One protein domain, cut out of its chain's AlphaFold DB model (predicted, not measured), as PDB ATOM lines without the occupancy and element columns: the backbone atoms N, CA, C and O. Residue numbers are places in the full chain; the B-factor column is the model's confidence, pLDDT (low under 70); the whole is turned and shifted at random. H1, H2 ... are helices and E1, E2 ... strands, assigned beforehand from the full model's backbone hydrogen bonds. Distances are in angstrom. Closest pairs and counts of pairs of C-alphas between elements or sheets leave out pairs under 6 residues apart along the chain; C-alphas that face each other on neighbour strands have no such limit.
ATOM      1  N   PHE A  36     -23.133 -35.430 -18.578       94.00
ATOM      2  CA  PHE A  36     -23.029 -34.198 -19.335       94.00
ATOM      3  C   PHE A  36     -23.810 -34.314 -20.650       94.00
ATOM      4  O   PHE A  36     -24.182 -35.406 -21.097       94.00
ATOM      5  N   ASN A  37     -24.118 -33.169 -21.251       94.12
ATOM      6  CA  ASN A  37     -24.675 -33.152 -22.593       94.12
ATOM      7  C   ASN A  37     -23.657 -33.696 -23.615       94.12
ATOM      8  O   ASN A  37     -22.459 -33.786 -23.341       94.12
ATOM      9  N   ASP A  38     -24.137 -34.042 -24.808       95.00
ATOM     10  CA  ASP A  38     -23.296 -34.705 -25.808       95.00
ATOM     11  C   ASP A  38     -22.094 -33.836 -26.241       95.00
ATOM     12  O   ASP A  38     -21.024 -34.368 -26.524       95.00
ATOM     13  N   GLU A  39     -22.226 -32.504 -26.207       95.06
ATOM     14  CA  GLU A  39     -21.142 -31.560 -26.518       95.06
ATOM     15  C   GLU A  39     -19.991 -31.625 -25.497       95.06
ATOM     16  O   GLU A  39     -18.816 -31.637 -25.869       95.06
ATOM     17  N   ILE A  40     -20.303 -31.664 -24.201       93.56
ATOM     18  CA  ILE A  40     -19.287 -31.764 -23.148       93.56
ATOM     19  C   ILE A  40     -18.689 -33.170 -23.112       93.56
ATOM     20  O   ILE A  40     -17.479 -33.293 -22.924       93.56
ATOM     21  N   GLU A  41     -19.494 -34.213 -23.327       93.88
ATOM     22  CA  GLU A  41     -19.008 -35.594 -23.443       93.88
ATOM     23  C   GLU A  41     -18.008 -35.739 -24.604       93.88
ATOM     24  O   GLU A  41     -16.922 -36.295 -24.427       93.88
ATOM     25  N   GLU A  42     -18.313 -35.163 -25.771       94.38
ATOM     26  CA  GLU A  42     -17.379 -35.076 -26.898       94.38
ATOM     27  C   GLU A  42     -16.124 -34.264 -26.529       94.38
ATOM     28  O   GLU A  42     -14.999 -34.657 -26.846       94.38
ATOM     29  N   GLY A  43     -16.290 -33.167 -25.785       92.44
ATOM     30  CA  GLY A  43     -15.184 -32.376 -25.245       92.44
ATOM     31  C   GLY A  43     -14.246 -33.175 -24.333       92.44
ATOM     32  O   GLY A  43     -13.039 -32.953 -24.374       92.44
ATOM     33  N   ILE A  44     -14.753 -34.129 -23.546       91.31
ATOM     34  CA  ILE A  44     -13.916 -35.020 -22.723       91.31
ATOM     35  C   ILE A  44     -13.056 -35.922 -23.616       91.31
ATOM     36  O   ILE A  44     -11.861 -36.061 -23.356       91.31
ATOM     37  N   GLN A  45     -13.633 -36.488 -24.678       91.00
ATOM     38  CA  GLN A  45     -12.913 -37.361 -25.617       91.00
ATOM     39  C   GLN A  45     -11.833 -36.611 -26.409       91.00
ATOM     40  O   GLN A  45     -10.782 -37.170 -26.712       91.00
ATOM     41  N   ASN A  46     -12.071 -35.331 -26.700       90.69
ATOM     42  CA  ASN A  46     -11.193 -34.488 -27.510       90.69
ATOM     43  C   ASN A  46     -10.206 -33.629 -26.690       90.69
ATOM     44  O   ASN A  46      -9.654 -32.667 -27.222       90.69
ATOM     45  N   GLU A  47      -9.996 -33.920 -25.399       89.88
ATOM     46  CA  GLU A  47      -9.159 -33.111 -24.487       89.88
ATOM     47  C   GLU A  47      -9.532 -31.608 -24.447       89.88
ATOM     48  O   GLU A  47      -8.681 -30.728 -24.284       89.88
ATOM     49  N   ASN A  48     -10.823 -31.301 -24.575       91.94
ATOM     50  CA  ASN A  48     -11.367 -29.948 -24.649       91.94
ATOM     51  C   ASN A  48     -12.544 -29.717 -23.678       91.94
ATOM     52  O   ASN A  48     -13.582 -29.158 -24.035       91.94
ATOM     53  N   PHE A  49     -12.396 -30.150 -22.429       92.88
ATOM     54  CA  PHE A  49     -13.433 -30.060 -21.405       92.88
ATOM     55  C   PHE A  49     -13.715 -28.605 -20.985       92.88
ATOM     56  O   PHE A  49     -12.920 -27.969 -20.291       92.88
ATOM     57  N   LYS A  50     -14.871 -28.069 -21.398       92.88
ATOM     58  CA  LYS A  50     -15.226 -26.638 -21.286       92.88
ATOM     59  C   LYS A  50     -15.529 -26.136 -19.871       92.88
ATOM     60  O   LYS A  50     -15.608 -24.928 -19.663       92.88
ATOM     61  N   LEU A  51     -15.721 -27.032 -18.902       92.38
ATOM     62  CA  LEU A  51     -16.030 -26.638 -17.520       92.38
ATOM     63  C   LEU A  51     -14.783 -26.313 -16.693       92.38
ATOM     64  O   LEU A  51     -14.909 -25.726 -15.617       92.38
ATOM     65  N   PHE A  52     -13.589 -26.675 -17.169       91.31
ATOM     66  CA  PHE A  52     -12.369 -26.185 -16.544       91.31
ATOM     67  C   PHE A  52     -12.219 -24.682 -16.765       91.31
ATOM     68  O   PHE A  52     -12.637 -24.131 -17.782       91.31
ATOM     69  N   GLN A  53     -11.649 -24.030 -15.757       92.25
ATOM     70  CA  GLN A  53     -11.211 -22.642 -15.746       92.25
ATOM     71  C   GLN A  53      -9.974 -22.564 -14.837       92.25
ATOM     72  O   GLN A  53      -9.615 -23.533 -14.159       92.25
ATOM     73  N   PHE A  54      -9.324 -21.409 -14.766       88.94
ATOM     74  CA  PHE A  54      -8.267 -21.175 -13.781       88.94
ATOM     75  C   PHE A  54      -8.310 -19.746 -13.257       88.94
ATOM     76  O   PHE A  54      -8.844 -18.852 -13.907       88.94
ATOM     77  N   LYS A  55      -7.749 -19.520 -12.072       90.75
ATOM     78  CA  LYS A  55      -7.489 -18.192 -11.538       90.75
ATOM     79  C   LYS A  55      -6.025 -17.841 -11.699       90.75
ATOM     80  O   LYS A  55      -5.165 -18.683 -11.466       90.75
ATOM     81  N   TYR A  56      -5.773 -16.586 -12.030       89.94
ATOM     82  CA  TYR A  56      -4.457 -15.965 -12.024       89.94
ATOM     83  C   TYR A  56      -4.618 -14.531 -11.515       89.94
ATOM     84  O   TYR A  56      -5.544 -13.836 -11.933       89.94
ATOM     85  N   ASN A  57      -3.793 -14.098 -10.556       89.69
ATOM     86  CA  ASN A  57      -3.925 -12.786  -9.901       89.69
ATOM     87  C   ASN A  57      -5.364 -12.463  -9.434       89.69
ATOM     88  O   ASN A  57      -5.863 -11.359  -9.629       89.69
ATOM     89  N   ASN A  58      -6.052 -13.441  -8.826       91.25
ATOM     90  CA  ASN A  58      -7.457 -13.364  -8.381       91.25
ATOM     91  C   ASN A  58      -8.518 -13.148  -9.480       91.25
ATOM     92  O   ASN A  58      -9.700 -13.015  -9.155       91.25
ATOM     93  N   HIS A  59      -8.147 -13.184 -10.757       94.75
ATOM     94  CA  HIS A  59      -9.081 -13.151 -11.879       94.75
ATOM     95  C   HIS A  59      -9.305 -14.555 -12.434       94.75
ATOM     96  O   HIS A  59      -8.359 -15.329 -12.545       94.75
ATOM     97  N   THR A  60     -10.552 -14.887 -12.769       94.75
ATOM     98  CA  THR A  60     -10.913 -16.170 -13.388       94.75
ATOM     99  C   THR A  60     -10.831 -16.071 -14.906       94.75
ATOM    100  O   THR A  60     -11.421 -15.164 -15.500       94.75
ATOM    101  N   TYR A  61     -10.173 -17.048 -15.519       94.38
ATOM    102  CA  TYR A  61      -9.975 -17.154 -16.953       94.38
ATOM    103  C   TYR A  61     -10.546 -18.449 -17.527       94.38
ATOM    104  O   TYR A  61     -10.472 -19.520 -16.918       94.38
ATOM    105  N   ASP A  62     -11.092 -18.325 -18.729       93.06
ATOM    106  CA  ASP A  62     -11.573 -19.393 -19.590       93.06
ATOM    107  C   ASP A  62     -11.327 -19.044 -21.069       93.06
ATOM    108  O   ASP A  62     -10.655 -18.067 -21.397       93.06
ATOM    109  N   GLU A  63     -11.856 -19.849 -21.986       89.75
ATOM    110  CA  GLU A  63     -11.662 -19.655 -23.427       89.75
ATOM    111  C   GLU A  63     -12.210 -18.328 -23.974       89.75
ATOM    112  O   GLU A  63     -11.750 -17.860 -25.013       89.75
ATOM    113  N   THR A  64     -13.161 -17.698 -23.284       91.75
ATOM    114  CA  THR A  64     -13.819 -16.473 -23.754       91.75
ATOM    115  C   THR A  64     -13.054 -15.207 -23.383       91.75
ATOM    116  O   THR A  64     -13.190 -14.187 -24.058       91.75
ATOM    117  N   ASN A  65     -12.248 -15.257 -22.321       93.19
ATOM    118  CA  ASN A  65     -11.582 -14.082 -21.763       93.19
ATOM    119  C   ASN A  65     -10.056 -14.235 -21.622       93.19
ATOM    120  O   ASN A  65      -9.396 -13.284 -21.200       93.19
ATOM    121  N   ILE A  66      -9.483 -15.381 -22.009       90.06
ATOM    122  CA  ILE A  66      -8.036 -15.638 -21.964       90.06
ATOM    123  C   ILE A  66      -7.212 -14.650 -22.793       90.06
ATOM    124  O   ILE A  66      -6.065 -14.383 -22.459       90.06
ATOM    125  N   SER A  67      -7.784 -14.042 -23.833       89.00
ATOM    126  CA  SER A  67      -7.117 -12.993 -24.616       89.00
ATOM    127  C   SER A  67      -6.822 -11.720 -23.811       89.00
ATOM    128  O   SER A  67      -5.941 -10.955 -24.194       89.00
ATOM    129  N   ASN A  68      -7.525 -11.502 -22.694       90.00
ATOM    130  CA  ASN A  68      -7.299 -10.380 -21.778       90.00
ATOM    131  C   ASN A  68      -6.279 -10.708 -20.678       90.00
ATOM    132  O   ASN A  68      -5.988  -9.860 -19.832       90.00
ATOM    133  N   LEU A  69      -5.787 -11.948 -20.627       88.69
ATOM    134  CA  LEU A  69      -4.791 -12.364 -19.656       88.69
ATOM    135  C   LEU A  69      -3.461 -11.666 -19.964       88.69
ATOM    136  O   LEU A  69      -2.974 -11.697 -21.090       88.69
ATOM    137  N   ILE A  70      -2.864 -11.050 -18.947       84.56
ATOM    138  CA  ILE A  70      -1.507 -10.509 -19.011       84.56
ATOM    139  C   ILE A  70      -0.696 -11.290 -17.996       84.56
ATOM    140  O   ILE A  70      -0.934 -11.176 -16.795       84.56
ATOM    141  N   ILE A  71       0.219 -12.115 -18.490       81.50
ATOM    142  CA  ILE A  71       1.026 -12.986 -17.647       81.50
ATOM    143  C   ILE A  71       2.364 -12.324 -17.391       81.50
ATOM    144  O   ILE A  71       3.099 -12.042 -18.339       81.50
ATOM    145  N   ASP A  72       2.690 -12.144 -16.115       79.44
ATOM    146  CA  ASP A  72       4.044 -11.811 -15.698       79.44
ATOM    147  C   ASP A  72       4.959 -13.017 -15.980       79.44
ATOM    148  O   ASP A  72       4.728 -14.097 -15.422       79.44
ATOM    149  N   PRO A  73       5.999 -12.885 -16.819       74.19
ATOM    150  CA  PRO A  73       6.929 -13.974 -17.115       74.19
ATOM    151  C   PRO A  73       7.705 -14.498 -15.893       74.19
ATOM    152  O   PRO A  73       8.272 -15.591 -15.954       74.19
ATOM    153  N   LEU A  74       7.710 -13.761 -14.779       73.75
ATOM    154  CA  LEU A  74       8.259 -14.210 -13.496       73.75
ATOM    155  C   LEU A  74       7.278 -15.046 -12.664       73.75
ATOM    156  O   LEU A  74       7.681 -15.598 -11.640       73.75
ATOM    157  N   SER A  75       6.021 -15.176 -13.099       77.94
ATOM    158  CA  SER A  75       5.045 -16.050 -12.441       77.94
ATOM    159  C   SER A  75       5.541 -17.490 -12.428       77.94
ATOM    160  O   SER A  75       6.317 -17.928 -13.281       77.94
ATOM    161  N   THR A  76       5.048 -18.253 -11.472       76.31
ATOM    162  CA  THR A  76       5.252 -19.688 -11.348       76.31
ATOM    163  C   THR A  76       3.954 -20.420 -11.656       76.31
ATOM    164  O   THR A  76       2.893 -19.823 -11.831       76.31
ATOM    165  N   LEU A  77       4.018 -21.748 -11.710       73.50
ATOM    166  CA  LEU A  77       2.815 -22.552 -11.866       73.50
ATOM    167  C   LEU A  77       1.847 -22.428 -10.668       73.50
ATOM    168  O   LEU A  77       0.636 -22.521 -10.839       73.50
ATOM    169  N   GLU A  78       2.349 -22.175  -9.462       78.50
ATOM    170  CA  GLU A  78       1.497 -21.998  -8.274       78.50
ATOM    171  C   GLU A  78       0.535 -20.805  -8.393       78.50
ATOM    172  O   GLU A  78      -0.530 -20.808  -7.774       78.50
ATOM    173  N   ASP A  79       0.866 -19.826  -9.239       81.81
ATOM    174  CA  ASP A  79       0.021 -18.658  -9.494       81.81
ATOM    175  C   ASP A  79      -1.223 -18.995 -10.336       81.81
ATOM    176  O   ASP A  79      -2.162 -18.197 -10.399       81.81
ATOM    177  N   PHE A  80      -1.262 -20.180 -10.960       83.00
ATOM    178  CA  PHE A  80      -2.390 -20.675 -11.747       83.00
ATOM    179  C   PHE A  80      -3.207 -21.670 -10.926       83.00
ATOM    180  O   PHE A  80      -2.877 -22.850 -10.810       83.00
ATOM    181  N   GLN A  81      -4.324 -21.202 -10.374       85.12
ATOM    182  CA  GLN A  81      -5.200 -22.036  -9.558       85.12
ATOM    183  C   GLN A  81      -6.335 -22.600 -10.409       85.12
ATOM    184  O   GLN A  81      -7.228 -21.853 -10.805       85.12
ATOM    185  N   PRO A  82      -6.369 -23.905 -10.678       83.50
ATOM    186  CA  PRO A  82      -7.481 -24.488 -11.412       83.50
ATOM    187  C   PRO A  82      -8.778 -24.380 -10.639       83.50
ATOM    188  O   PRO A  82      -8.816 -24.578  -9.424       83.50
ATOM    189  N   ILE A  83      -9.865 -24.172 -11.366       85.25
ATOM    190  CA  ILE A  83     -11.208 -24.248 -10.816       85.25
ATOM    191  C   ILE A  83     -12.124 -24.987 -11.793       85.25
ATOM    192  O   ILE A  83     -11.882 -25.043 -12.998       85.25
ATOM    193  N   LEU A  84     -13.192 -25.564 -11.253       88.50
ATOM    194  CA  LEU A  84     -14.240 -26.215 -12.026       88.50
ATOM    195  C   LEU A  84     -15.508 -25.366 -11.935       88.50
ATOM    196  O   LEU A  84     -15.990 -25.090 -10.833       88.50
ATOM    197  N   ARG A  85     -16.044 -24.952 -13.083       90.50
ATOM    198  CA  ARG A  85     -17.332 -24.261 -13.158       90.50
ATOM    199  C   ARG A  85     -18.474 -25.266 -12.978       90.50
ATOM    200  O   ARG A  85     -18.414 -26.386 -13.486       90.50
ATOM    201  N   GLN A  86     -19.533 -24.843 -12.291       88.62
ATOM    202  CA  GLN A  86     -20.783 -25.603 -12.243       88.62
ATOM    203  C   GLN A  86     -21.453 -25.612 -13.629       88.62
ATOM    204  O   GLN A  86     -21.525 -24.549 -14.262       88.62
ATOM    205  N   PRO A  87     -21.937 -26.769 -14.111       89.06
ATOM    206  CA  PRO A  87     -22.693 -26.835 -15.351       89.06
ATOM    207  C   PRO A  87     -24.007 -26.067 -15.189       89.06
ATOM    208  O   PRO A  87     -24.623 -26.083 -14.123       89.06
ATOM    209  N   VAL A  88     -24.443 -25.391 -16.247       87.19
ATOM    210  CA  VAL A  88     -25.802 -24.836 -16.324       87.19
ATOM    211  C   VAL A  88     -26.789 -25.894 -16.847       87.19
ATOM    212  O   VAL A  88     -26.382 -26.945 -17.336       87.19
ATOM    213  N   ASN A  89     -28.098 -25.637 -16.762       80.75
ATOM    214  CA  ASN A  89     -29.152 -26.644 -16.997       80.75
ATOM    215  C   ASN A  89     -29.132 -27.336 -18.376       80.75
ATOM    216  O   ASN A  89     -29.763 -28.372 -18.535       80.75
ATOM    217  N   ASN A  90     -28.471 -26.769 -19.389       88.12
ATOM    218  CA  ASN A  90     -28.337 -27.374 -20.720       88.12
ATOM    219  C   ASN A  90     -26.993 -28.093 -20.942       88.12
ATOM    220  O   ASN A  90     -26.784 -28.665 -22.010       88.12
ATOM    221  N   GLU A  91     -26.087 -28.052 -19.966       90.19
ATOM    222  CA  GLU A  91     -24.754 -28.671 -19.997       90.19
ATOM    223  C   GLU A  91     -24.722 -30.034 -19.299       90.19
ATOM    224  O   GLU A  91     -23.827 -30.841 -19.541       90.19
ATOM    225  N   ALA A  92     -25.717 -30.314 -18.462       89.81
ATOM    226  CA  ALA A  92     -25.914 -31.603 -17.828       89.81
ATOM    227  C   ALA A  92     -27.342 -32.092 -18.072       89.81
ATOM    228  O   ALA A  92     -28.287 -31.311 -18.142       89.81
ATOM    229  N   ILE A  93     -27.470 -33.400 -18.247       86.81
ATOM    230  CA  ILE A  93     -28.726 -34.094 -18.462       86.81
ATOM    231  C   ILE A  93     -28.998 -34.902 -17.208       86.81
ATOM    232  O   ILE A  93     -28.278 -35.849 -16.878       86.81
ATOM    233  N   ASP A  94     -30.081 -34.526 -16.556       81.50
ATOM    234  CA  ASP A  94     -30.736 -35.316 -15.541       81.50
ATOM    235  C   ASP A  94     -32.041 -35.833 -16.151       81.50
ATOM    236  O   ASP A  94     -32.869 -35.073 -16.656       81.50
ATOM    237  N   GLN A  95     -32.173 -37.155 -16.188       76.00
ATOM    238  CA  GLN A  95     -33.358 -37.800 -16.740       76.00
ATOM    239  C   GLN A  95     -34.498 -37.892 -15.725       76.00
ATOM    240  O   GLN A  95     -35.617 -38.212 -16.128       76.00
ATOM    241  N   ASP A  96     -34.233 -37.649 -14.439       72.12
ATOM    242  CA  ASP A  96     -35.246 -37.710 -13.390       72.12
ATOM    243  C   ASP A  96     -35.945 -36.363 -13.118       72.12
ATOM    244  O   ASP A  96     -37.081 -36.353 -12.633       72.12
ATOM    245  N   GLY A  97     -35.372 -35.258 -13.612       69.75
ATOM    246  CA  GLY A  97     -36.053 -33.991 -13.875       69.75
ATOM    247  C   GLY A  97     -35.909 -32.937 -12.777       69.75
ATOM    248  O   GLY A  97     -36.662 -31.958 -12.790       69.75
ATOM    249  N   ASP A  98     -34.970 -33.107 -11.844       68.69
ATOM    250  CA  ASP A  98     -34.696 -32.150 -10.772       68.69
ATOM    251  C   ASP A  98     -33.849 -30.947 -11.239       68.69
ATOM    252  O   ASP A  98     -33.966 -29.854 -10.675       68.69
ATOM    253  N   ASN A  99     -33.066 -31.115 -12.314       68.38
ATOM    254  CA  ASN A  99     -32.142 -30.120 -12.877       68.38
ATOM    255  C   ASN A  99     -31.208 -29.462 -11.835       68.38
ATOM    256  O   ASN A  99     -30.736 -28.340 -12.051       68.38
ATOM    257  N   HIS A 100     -30.942 -30.117 -10.700       74.00
ATOM    258  CA  HIS A 100     -30.098 -29.578  -9.636       74.00
ATOM    259  C   HIS A 100     -28.745 -30.291  -9.606       74.00
ATOM    260  O   HIS A 100     -28.526 -31.251  -8.867       74.00
ATOM    261  N   PHE A 101     -27.820 -29.787 -10.420       76.00
ATOM    262  CA  PHE A 101     -26.494 -30.371 -10.586       76.00
ATOM    263  C   PHE A 101     -25.463 -29.740  -9.659       76.00
ATOM    264  O   PHE A 101     -25.379 -28.518  -9.524       76.00
ATOM    265  N   ILE A 102     -24.616 -30.589  -9.089       73.00
ATOM    266  CA  ILE A 102     -23.402 -30.191  -8.391       73.00
ATOM    267  C   ILE A 102     -22.244 -30.951  -9.030       73.00
ATOM    268  O   ILE A 102     -22.181 -32.181  -8.983       73.00
ATOM    269  N   THR A 103     -21.303 -30.223  -9.621       70.94
ATOM    270  CA  THR A 103     -20.012 -30.770 -10.033       70.94
ATOM    271  C   THR A 103     -18.950 -30.467  -9.001       70.94
ATOM    272  O   THR A 103     -18.871 -29.379  -8.433       70.94
ATOM    273  N   PHE A 104     -18.084 -31.432  -8.755       75.19
ATOM    274  CA  PHE A 104     -16.921 -31.216  -7.914       75.19
ATOM    275  C   PHE A 104     -15.782 -32.107  -8.372       75.19
ATOM    276  O   PHE A 104     -15.961 -33.115  -9.060       75.19
ATOM    277  N   LEU A 105     -14.575 -31.689  -8.019       64.81
ATOM    278  CA  LEU A 105     -13.375 -32.446  -8.320       64.81
ATOM    279  C   LEU A 105     -13.328 -33.676  -7.407       64.81
ATOM    280  O   LEU A 105     -13.588 -33.578  -6.205       64.81
ATOM    281  N   SER A 106     -13.014 -34.838  -7.979       55.12
ATOM    282  CA  SER A 106     -12.974 -36.088  -7.220       55.12
ATOM    283  C   SER A 106     -11.738 -36.149  -6.327       55.12
ATOM    284  O   SER A 106     -10.622 -36.180  -6.835       55.12
ATOM    285  N   THR A 107     -11.922 -36.216  -5.004       49.91
ATOM    286  CA  THR A 107     -10.841 -36.433  -4.018       49.91
ATOM    287  C   THR A 107     -10.491 -37.896  -3.791       49.91
ATOM    288  O   THR A 107      -9.505 -38.198  -3.123       49.91
ATOM    289  N   ASP A 108     -11.267 -38.808  -4.370       43.81
ATOM    290  CA  ASP A 108     -11.146 -40.237  -4.127       43.81
ATOM    291  C   ASP A 108     -10.357 -40.895  -5.267       43.81
ATOM    292  O   ASP A 108     -10.923 -41.482  -6.189       43.81
ATOM    293  N   ASN A 109      -9.029 -40.736  -5.247       43.84
ATOM    294  CA  ASN A 109      -8.142 -41.707  -5.882       43.84
ATOM    295  C   ASN A 109      -6.751 -41.699  -5.240       43.84
ATOM    296  O   ASN A 109      -6.007 -40.724  -5.313       43.84
ATOM    297  N   ARG A 110      -6.390 -42.836  -4.639       44.94
ATOM    298  CA  ARG A 110      -5.082 -43.095  -4.019       44.94
ATOM    299  C   ARG A 110      -3.932 -43.253  -5.030       44.94
ATOM    300  O   ARG A 110      -2.802 -43.424  -4.594       44.94
ATOM    301  N   ASP A 111      -4.201 -43.110  -6.332       42.47
ATOM    302  CA  ASP A 111      -3.226 -43.354  -7.408       42.47
ATOM    303  C   ASP A 111      -3.007 -42.170  -8.373       42.47
ATOM    304  O   ASP A 111      -2.113 -42.225  -9.213       42.47
ATOM    305  N   VAL A 112      -3.772 -41.075  -8.254       41.44
ATOM    306  CA  VAL A 112      -3.526 -39.837  -9.014       41.44
ATOM    307  C   VAL A 112      -3.765 -38.657  -8.074       41.44
ATOM    308  O   VAL A 112      -4.906 -38.207  -7.949       41.44
ATOM    309  N   PRO A 113      -2.741 -38.175  -7.342       33.56
ATOM    310  CA  PRO A 113      -2.897 -36.956  -6.564       33.56
ATOM    311  C   PRO A 113      -3.364 -35.827  -7.488       33.56
ATOM    312  O   PRO A 113      -3.006 -35.801  -8.665       33.56
ATOM    313  N   PHE A 114      -4.151 -34.893  -6.948       43.47
ATOM    314  CA  PHE A 114      -4.397 -33.594  -7.567       43.47
ATOM    315  C   PHE A 114      -3.056 -32.977  -7.959       43.47
ATOM    316  O   PHE A 114      -2.379 -32.347  -7.152       43.47
ATOM    317  N   SER A 115      -2.667 -33.161  -9.207       40.31
ATOM    318  CA  SER A 115      -1.657 -32.349  -9.837       40.31
ATOM    319  C   SER A 115      -2.385 -31.661 -10.960       40.31
ATOM    320  O   SER A 115      -2.720 -32.291 -11.970       40.31
ATOM    321  N   LEU A 116      -2.629 -30.365 -10.790       42.09
ATOM    322  CA  LEU A 116      -2.743 -29.567 -11.981       42.09
ATOM    323  C   LEU A 116      -1.388 -29.571 -12.657       42.09
ATOM    324  O   LEU A 116      -0.484 -28.821 -12.307       42.09
ATOM    325  N   ASN A 117      -1.240 -30.504 -13.583       41.34
ATOM    326  CA  ASN A 117      -0.075 -30.570 -14.426       41.34
ATOM    327  C   ASN A 117      -0.267 -29.531 -15.514       41.34
ATOM    328  O   ASN A 117      -0.625 -29.882 -16.636       41.34
ATOM    329  N   ALA A 118      -0.009 -28.264 -15.199       40.66
ATOM    330  CA  ALA A 118       0.356 -27.380 -16.281       40.66
ATOM    331  C   ALA A 118       1.709 -27.834 -16.776       40.66
ATOM    332  O   ALA A 118       2.713 -27.829 -16.057       40.66
ATOM    333  N   ILE A 119       1.716 -28.237 -18.026       48.91
ATOM    334  CA  ILE A 119       2.949 -28.507 -18.707       48.91
ATOM    335  C   ILE A 119       2.997 -27.498 -19.827       48.91
ATOM    336  O   ILE A 119       2.108 -27.426 -20.669       48.91
ATOM    337  N   LEU A 120       4.023 -26.669 -19.735       47.25
ATOM    338  CA  LEU A 120       4.302 -25.612 -20.674       47.25
ATOM    339  C   LEU A 120       5.013 -26.260 -21.845       47.25
ATOM    340  O   LEU A 120       6.175 -26.649 -21.732       47.25
ATOM    341  N   TYR A 121       4.285 -26.420 -22.938       49.56
ATOM    342  CA  TYR A 121       4.829 -26.961 -24.169       49.56
ATOM    343  C   TYR A 121       5.054 -25.859 -25.180       49.56
ATOM    344  O   TYR A 121       4.283 -24.903 -25.252       49.56
ATOM    345  N   GLY A 122       6.101 -26.036 -25.976       41.94
ATOM    346  CA  GLY A 122       6.125 -25.466 -27.305       41.94
ATOM    347  C   GLY A 122       5.330 -26.298 -28.277       41.94
ATOM    348  O   GLY A 122       5.274 -27.510 -28.106       41.94
ATOM    349  N   ASP A 123       4.749 -25.652 -29.286       36.09
ATOM    350  CA  ASP A 123       4.143 -26.290 -30.450       36.09
ATOM    351  C   ASP A 123       5.122 -27.268 -31.106       36.09
ATOM    352  O   ASP A 123       5.957 -26.911 -31.930       36.09
ATOM    353  N   ASN A 124       5.048 -28.497 -30.614       35.44
ATOM    354  CA  ASN A 124       5.279 -29.794 -31.217       35.44
ATOM    355  C   ASN A 124       5.143 -30.759 -30.041       35.44
ATOM    356  O   ASN A 124       5.884 -30.656 -29.070       35.44
ATOM    357  N   ASN A 125       4.174 -31.671 -30.116       39.78
ATOM    358  CA  ASN A 125       3.782 -32.674 -29.112       39.78
ATOM    359  C   ASN A 125       4.911 -33.632 -28.634       39.78
ATOM    360  O   ASN A 125       4.649 -34.736 -28.155       39.78
ATOM    361  N   THR A 140      10.073 -20.452 -12.685       70.44
ATOM    362  CA  THR A 140       9.284 -19.383 -13.309       70.44
ATOM    363  C   THR A 140       8.898 -19.762 -14.741       70.44
ATOM    364  O   THR A 140       9.501 -20.647 -15.364       70.44
ATOM    365  N   LEU A 141       7.904 -19.075 -15.304       72.81
ATOM    366  CA  LEU A 141       7.539 -19.220 -16.715       72.81
ATOM    367  C   LEU A 141       8.728 -18.906 -17.625       72.81
ATOM    368  O   LEU A 141       8.977 -19.638 -18.581       72.81
ATOM    369  N   CYS A 142       9.508 -17.880 -17.283       73.81
ATOM    370  CA  CYS A 142      10.770 -17.568 -17.938       73.81
ATOM    371  C   CYS A 142      11.731 -18.757 -17.970       73.81
ATOM    372  O   CYS A 142      12.213 -19.096 -19.047       73.81
ATOM    373  N   ASP A 143      11.953 -19.442 -16.843       68.38
ATOM    374  CA  ASP A 143      12.858 -20.599 -16.792       68.38
ATOM    375  C   ASP A 143      12.398 -21.713 -17.744       68.38
ATOM    376  O   ASP A 143      13.210 -22.363 -18.405       68.38
ATOM    377  N   LYS A 144      11.081 -21.912 -17.864       67.31
ATOM    378  CA  LYS A 144      10.476 -22.917 -18.747       67.31
ATOM    379  C   LYS A 144      10.579 -22.541 -20.222       67.31
ATOM    380  O   LYS A 144      10.966 -23.384 -21.032       67.31
ATOM    381  N   ILE A 145      10.304 -21.280 -20.557       66.06
ATOM    382  CA  ILE A 145      10.467 -20.731 -21.911       66.06
ATOM    383  C   ILE A 145      11.926 -20.855 -22.361       66.06
ATOM    384  O   ILE A 145      12.200 -21.141 -23.522       66.06
ATOM    385  N   THR A 146      12.880 -20.676 -21.448       61.56
ATOM    386  CA  THR A 146      14.305 -20.737 -21.785       61.56
ATOM    387  C   THR A 146      14.881 -22.148 -21.757       61.56
ATOM    388  O   THR A 146      15.804 -22.433 -22.518       61.56
ATOM    389  N   ALA A 147      14.346 -23.050 -20.929       58.50
ATOM    390  CA  ALA A 147      14.778 -24.446 -20.874       58.50
ATOM    391  C   ALA A 147      14.374 -25.234 -22.129       58.50
ATOM    392  O   ALA A 147      15.166 -26.049 -22.603       58.50
ATOM    393  N   SER A 148      13.198 -24.958 -22.708       53.44
ATOM    394  CA  SER A 148      12.753 -25.604 -23.955       53.44
ATOM    395  C   SER A 148      13.749 -25.387 -25.105       53.44
ATOM    396  O   SER A 148      13.995 -26.296 -25.898       53.44
ATOM    397  N   LYS A 149      14.408 -24.221 -25.129       53.44
ATOM    398  CA  LYS A 149      15.461 -23.867 -26.086       53.44
ATOM    399  C   LYS A 149      16.735 -24.700 -25.934       53.44
ATOM    400  O   LYS A 149      17.328 -25.073 -26.940       53.44
ATOM    401  N   GLU A 150      17.195 -24.950 -24.706       50.78
ATOM    402  CA  GLU A 150      18.438 -25.710 -24.477       50.78
ATOM    403  C   GLU A 150      18.276 -27.188 -24.867       50.78
ATOM    404  O   GLU A 150      19.241 -27.812 -25.303       50.78
ATOM    405  N   GLU A 151      17.057 -27.721 -24.778       47.44
ATOM    406  CA  GLU A 151      16.733 -29.101 -25.155       47.44
ATOM    407  C   GLU A 151      16.522 -29.281 -26.671       47.44
ATOM    408  O   GLU A 151      16.850 -30.334 -27.209       47.44
ATOM    409  N   TYR A 159      11.550 -20.550 -31.735       50.88
ATOM    410  CA  TYR A 159      10.745 -20.851 -30.552       50.88
ATOM    411  C   TYR A 159      10.104 -19.583 -29.947       50.88
ATOM    412  O   TYR A 159      10.467 -19.136 -28.861       50.88
ATOM    413  N   TYR A 160       9.119 -19.013 -30.655       51.03
ATOM    414  CA  TYR A 160       8.039 -18.183 -30.089       51.03
ATOM    415  C   TYR A 160       6.921 -19.103 -29.660       51.03
ATOM    416  O   TYR A 160       5.874 -19.175 -30.291       51.03
ATOM    417  N   LEU A 161       7.202 -19.910 -28.653       54.50
ATOM    418  CA  LEU A 161       6.272 -20.949 -28.279       54.50
ATOM    419  C   LEU A 161       5.095 -20.315 -27.533       54.50
ATOM    420  O   LEU A 161       5.330 -19.715 -26.477       54.50
ATOM    421  N   PRO A 162       3.854 -20.402 -28.054       62.19
ATOM    422  CA  PRO A 162       2.692 -20.038 -27.269       62.19
ATOM    423  C   PRO A 162       2.671 -20.962 -26.060       62.19
ATOM    424  O   PRO A 162       2.676 -22.188 -26.167       62.19
ATOM    425  N   LEU A 163       2.723 -20.352 -24.889       71.69
ATOM    426  CA  LEU A 163       2.773 -21.077 -23.644       71.69
ATOM    427  C   LEU A 163       1.438 -21.801 -23.454       71.69
ATOM    428  O   LEU A 163       0.397 -21.158 -23.482       71.69
ATOM    429  N   SER A 164       1.437 -23.119 -23.278       75.56
ATOM    430  CA  SER A 164       0.186 -23.864 -23.087       75.56
ATOM    431  C   SER A 164       0.002 -24.301 -21.635       75.56
ATOM    432  O   SER A 164       0.918 -24.841 -21.024       75.56
ATOM    433  N   LEU A 165      -1.185 -24.072 -21.075       79.94
ATOM    434  CA  LEU A 165      -1.607 -24.565 -19.766       79.94
ATOM    435  C   LEU A 165      -2.551 -25.752 -19.968       79.94
ATOM    436  O   LEU A 165      -3.680 -25.588 -20.429       79.94
ATOM    437  N   LYS A 166      -2.085 -26.949 -19.606       83.50
ATOM    438  CA  LYS A 166      -2.907 -28.163 -19.558       83.50
ATOM    439  C   LYS A 166      -3.557 -28.293 -18.178       83.50
ATOM    440  O   LYS A 166      -2.879 -28.271 -17.158       83.50
ATOM    441  N   ILE A 167      -4.875 -28.435 -18.140       82.81
ATOM    442  CA  ILE A 167      -5.661 -28.714 -16.933       82.81
ATOM    443  C   ILE A 167      -6.265 -30.102 -17.113       82.81
ATOM    444  O   ILE A 167      -6.910 -30.368 -18.122       82.81
ATOM    445  N   THR A 168      -6.042 -31.004 -16.161       82.06
ATOM    446  CA  THR A 168      -6.591 -32.364 -16.196       82.06
ATOM    447  C   THR A 168      -6.980 -32.801 -14.793       82.06
ATOM    448  O   THR A 168      -6.336 -32.403 -13.819       82.06
ATOM    449  N   GLY A 169      -8.042 -33.591 -14.669       80.00
ATOM    450  CA  GLY A 169      -8.493 -34.071 -13.369       80.00
ATOM    451  C   GLY A 169      -9.783 -34.870 -13.437       80.00
ATOM    452  O   GLY A 169     -10.601 -34.673 -14.331       80.00
ATOM    453  N   ALA A 170      -9.968 -35.774 -12.474       83.38
ATOM    454  CA  ALA A 170     -11.197 -36.544 -12.351       83.38
ATOM    455  C   ALA A 170     -12.344 -35.651 -11.857       83.38
ATOM    456  O   ALA A 170     -12.203 -34.913 -10.876       83.38
ATOM    457  N   VAL A 171     -13.494 -35.748 -12.521       86.00
ATOM    458  CA  VAL A 171     -14.677 -34.926 -12.242       86.00
ATOM    459  C   VAL A 171     -15.823 -35.825 -11.800       86.00
ATOM    460  O   VAL A 171     -16.033 -36.902 -12.357       86.00
ATOM    461  N   MET A 172     -16.569 -35.379 -10.794       87.81
ATOM    462  CA  MET A 172     -17.831 -35.988 -10.398       87.81
ATOM    463  C   MET A 172     -18.984 -35.056 -10.752       87.81
ATOM    464  O   MET A 172     -18.931 -33.862 -10.458       87.81
ATOM    465  N   LEU A 173     -20.013 -35.623 -11.379       89.62
ATOM    466  CA  LEU A 173     -21.298 -34.978 -11.613       89.62
ATOM    467  C   LEU A 173     -22.324 -35.654 -10.710       89.62
ATOM    468  O   LEU A 173     -22.530 -36.864 -10.812       89.62
ATOM    469  N   GLN A 174     -22.933 -34.877  -9.822       88.69
ATOM    470  CA  GLN A 174     -23.902 -35.360  -8.852       88.69
ATOM    471  C   GLN A 174     -25.217 -34.586  -8.971       88.69
ATOM    472  O   GLN A 174     -25.210 -33.370  -9.149       88.69
ATOM    473  N   THR A 175     -26.332 -35.294  -8.823       86.12
ATOM    474  CA  THR A 175     -27.678 -34.730  -8.656       86.12
ATOM    475  C   THR A 175     -28.148 -34.873  -7.211       86.12
ATOM    476  O   THR A 175     -27.603 -35.658  -6.420       86.12
ATOM    477  N   GLN A 176     -29.150 -34.081  -6.829       81.25
ATOM    478  CA  GLN A 176     -29.729 -34.168  -5.490       81.25
ATOM    479  C   GLN A 176     -30.509 -35.479  -5.312       81.25
ATOM    480  O   GLN A 176     -30.429 -36.096  -4.243       81.25
ATOM    481  N   TYR A 177     -31.219 -35.910  -6.356       75.69
ATOM    482  CA  TYR A 177     -32.025 -37.126  -6.373       75.69
ATOM    483  C   TYR A 177     -31.546 -38.116  -7.451       75.69
ATOM    484  O   TYR A 177     -30.542 -37.884  -8.122       75.69
ATOM    485  N   GLY A 178     -32.189 -39.285  -7.509       76.00
ATOM    486  CA  GLY A 178     -31.839 -40.364  -8.435       76.00
ATOM    487  C   GLY A 178     -31.048 -41.513  -7.799       76.00
ATOM    488  O   GLY A 178     -30.357 -41.376  -6.790       76.00
ATOM    489  N   ALA A 179     -31.182 -42.705  -8.370       83.06
ATOM    490  CA  ALA A 179     -30.399 -43.881  -8.007       83.06
ATOM    491  C   ALA A 179     -29.979 -44.624  -9.288       83.06
ATOM    492  O   ALA A 179     -30.813 -45.336  -9.850       83.06
ATOM    493  N   PRO A 180     -28.714 -44.497  -9.739       87.88
ATOM    494  CA  PRO A 180     -27.624 -43.704  -9.145       87.88
ATOM    495  C   PRO A 180     -27.776 -42.186  -9.378       87.88
ATOM    496  O   PRO A 180     -28.238 -41.776 -10.431       87.88
ATOM    497  N   ASN A 181     -27.321 -41.360  -8.429       87.06
ATOM    498  CA  ASN A 181     -27.286 -39.887  -8.526       87.06
ATOM    499  C   ASN A 181     -25.887 -39.324  -8.834       87.06
ATOM    500  O   ASN A 181     -25.613 -38.151  -8.594       87.06
ATOM    501  N   LEU A 182     -24.958 -40.174  -9.273       89.25
ATOM    502  CA  LEU A 182     -23.550 -39.825  -9.416       89.25
ATOM    503  C   LEU A 182     -22.967 -40.471 -10.666       89.25
ATOM    504  O   LEU A 182     -23.052 -41.689 -10.830       89.25
ATOM    505  N   THR A 183     -22.267 -39.668 -11.457       91.00
ATOM    506  CA  THR A 183     -21.373 -40.138 -12.516       91.00
ATOM    507  C   THR A 183     -19.954 -39.677 -12.239       91.00
ATOM    508  O   THR A 183     -19.707 -38.545 -11.816       91.00
ATOM    509  N   ARG A 184     -19.004 -40.585 -12.467       89.25
ATOM    510  CA  ARG A 184     -17.573 -40.341 -12.291       89.25
ATOM    511  C   ARG A 184     -16.885 -40.340 -13.650       89.25
ATOM    512  O   ARG A 184     -16.954 -41.330 -14.373       89.25
ATOM    513  N   TYR A 185     -16.179 -39.257 -13.944       88.44
ATOM    514  CA  TYR A 185     -15.332 -39.108 -15.121       88.44
ATOM    515  C   TYR A 185     -13.874 -39.289 -14.701       88.44
ATOM    516  O   TYR A 185     -13.282 -38.427 -14.045       88.44
ATOM    517  N   SER A 186     -13.315 -40.449 -15.031       82.75
ATOM    518  CA  SER A 186     -11.951 -40.868 -14.697       82.75
ATOM    519  C   SER A 186     -11.332 -41.647 -15.859       82.75
ATOM    520  O   SER A 186     -11.995 -41.881 -16.866       82.75
ATOM    521  N   VAL A 187     -10.078 -42.090 -15.711       71.06
ATOM    522  CA  VAL A 187      -9.368 -42.928 -16.699       71.06
ATOM    523  C   VAL A 187     -10.270 -44.069 -17.209       71.06
ATOM    524  O   VAL A 187     -10.876 -44.754 -16.379       71.06
ATOM    525  N   PRO A 188     -10.372 -44.301 -18.538       75.38
ATOM    526  CA  PRO A 188      -9.650 -43.633 -19.634       75.38
ATOM    527  C   PRO A 188     -10.223 -42.267 -20.063       75.38
ATOM    528  O   PRO A 188      -9.531 -41.512 -20.736       75.38
ATOM    529  N   ASN A 189     -11.435 -41.915 -19.638       78.31
ATOM    530  CA  ASN A 189     -12.138 -40.679 -20.000       78.31
ATOM    531  C   ASN A 189     -11.810 -39.545 -19.020       78.31
ATOM    532  O   ASN A 189     -12.703 -39.008 -18.366       78.31
ATOM    533  N   LEU A 190     -10.525 -39.232 -18.848       84.31
ATOM    534  CA  LEU A 190     -10.085 -38.203 -17.907       84.31
ATOM    535  C   LEU A 190     -10.298 -36.803 -18.516       84.31
ATOM    536  O   LEU A 190      -9.600 -36.461 -19.477       84.31
ATOM    537  N   PRO A 191     -11.206 -35.973 -17.965       89.56
ATOM    538  CA  PRO A 191     -11.424 -34.625 -18.468       89.56
ATOM    539  C   PRO A 191     -10.120 -33.836 -18.525       89.56
ATOM    540  O   PRO A 191      -9.318 -33.841 -17.586       89.56
ATOM    541  N   THR A 192      -9.909 -33.165 -19.652       87.31
ATOM    542  CA  THR A 192      -8.680 -32.437 -19.961       87.31
ATOM    543  C   THR A 192      -9.026 -31.189 -20.765       87.31
ATOM    544  O   THR A 192      -9.959 -31.226 -21.560       87.31
ATOM    545  N   LYS A 193      -8.304 -30.087 -20.553       88.69
ATOM    546  CA  LYS A 193      -8.416 -28.842 -21.319       88.69
ATOM    547  C   LYS A 193      -7.033 -28.233 -21.522       88.69
ATOM    548  O   LYS A 193      -6.207 -28.258 -20.611       88.69
ATOM    549  N   HIS A 194      -6.817 -27.645 -22.693       86.69
ATOM    550  CA  HIS A 194      -5.619 -26.873 -23.015       86.69
ATOM    551  C   HIS A 194      -5.972 -25.395 -23.188       86.69
ATOM    552  O   HIS A 194      -6.975 -25.061 -23.819       86.69
ATOM    553  N   TYR A 195      -5.137 -24.520 -22.635       86.25
ATOM    554  CA  TYR A 195      -5.234 -23.070 -22.775       86.25
ATOM    555  C   TYR A 195      -3.967 -22.522 -23.412       86.25
ATOM    556  O   TYR A 195      -2.885 -22.704 -22.861       86.25
ATOM    557  N   SER A 196      -4.101 -21.801 -24.521       83.81
ATOM    558  CA  SER A 196      -3.003 -21.017 -25.088       83.81
ATOM    559  C   SER A 196      -2.894 -19.692 -24.342       83.81
ATOM    560  O   SER A 196      -3.775 -18.837 -24.420       83.81
ATOM    561  N   LEU A 197      -1.816 -19.541 -23.589       80.38
ATOM    562  CA  LEU A 197      -1.543 -18.398 -22.743       80.38
ATOM    563  C   LEU A 197      -0.826 -17.291 -23.540       80.38
ATOM    564  O   LEU A 197       0.249 -17.541 -24.101       80.38
ATOM    565  N   PRO A 198      -1.359 -16.056 -23.574       77.94
ATOM    566  CA  PRO A 198      -0.637 -14.920 -24.135       77.94
ATOM    567  C   PRO A 198       0.536 -14.548 -23.215       77.94
ATOM    568  O   PRO A 198       0.348 -14.072 -22.095       77.94
TER     569      PRO A 198
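This is residues 36 to 125, 140 to 151 and 159 to 198 of the 446 residues of an uncharacterized protein of Orbus sp. IPMB12 (UniProt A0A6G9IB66). This is an elongated body of three small antiparallel sheets: the sheet E4 E6 E7 makes one end of the long axis, while the sheet E2 E1 E3 and the pair E5 E8 spread away from it as two branches that come near each other around Phe 52, Ile 167 and Lys 193. E5 runs on into E6 and so joins the pair to the end sheet; H1 lies beside the body near the start of E8, and H2 sits at the far end, beyond E5. The printed part has 142 residues, with two named helices and eight named strands in the order H1 E1 E2 E3 E4 H2 E5 E6 E7 E8, and under half of the residues are in named elements. The class is mixed, helices and strands. The whole is compact, with a radius of gyration of the C-alphas of 16.8 A, and spans 55 by 33 by 24 A.

H1, residues 38 to 45, is followed by E1, residues 52 to 56, after a short link. E1 and E2, residues 59 to 61, form a hairpin with a tight link; they are antiparallel, and N 61 and O 54 are 2.8 A apart, within hydrogen-bond range. On the other side of E1 is E3, residues 81 to 84, antiparallel to it, with N 55 and O 81 at 2.7 A. The edge strands E2 and E3 are apart, but only just, at 8.5 A. E4, residues 101 to 105, comes nearest to E3 at Leu 84 and Phe 104, whose C-alphas are 7.0 A apart. H2, residues 141 to 151, comes nearest to E5, residues 163 to 168, where the C-alphas of Ile 145 and Leu 163 are 7.9 A apart. E5 runs on into E6, residues 171 to 175, across a break of 2 residues, at 48 degrees. E6 is the inner strand of its sheet: it is antiparallel to E4, with N 102 and O 174 at 2.8 A, and forms a hairpin with E7, residues 182 to 185, with N 185 and O 171 at 2.8 A. E8, residues 192 to 197, is antiparallel to E5 at 160 degrees, with N 197 and O 163 at 2.7 A. The closest C-alphas of E1 and E8 are those of Phe 52 and Lys 193, 6.7 A apart; those of H1 and E8 are Ile 44 and Thr 192, 6.5 A. H1 and H2 are apart. In H1 every O i to N i+4 pair is within hydrogen-bond range; in H2, 5 of 7 are.

H1 begins with C-alpha 38 at (-23.296, -34.705, -25.808) and is 10.7 A long. E1 is 13.7 A long, E2 6.5 A, E3 10.3 A and E4 13.5 A. H2, the longest helix with 11 residues, is 15.9 A long and begins with C-alpha 141 at (7.539, -19.220, -16.715). E5 is 16.4 A long, E6 13.5 A and E7 10.0 A. E8 is 16.0 A long and ends with C-alpha 197 at (-1.543, -18.398, -22.743).

The two C-alphas farthest apart are those of Gly 97 and Glu 150, 56.1 A. Residues 126 to 139 are not printed, and C-alphas 125 and 140 are 21.4 A apart across this cut; residues 152 to 158 are also not printed, with 11.5 A between C-alphas 151 and 159. The links E2 to E3 and E3 to E4 are long, and residues 106 to 125 also hold no named element. The mean pLDDT of the printed part is 76.2; it is under 70 at residues 97 to 99, 105 to 125, 143 to 151 and 159 to 162.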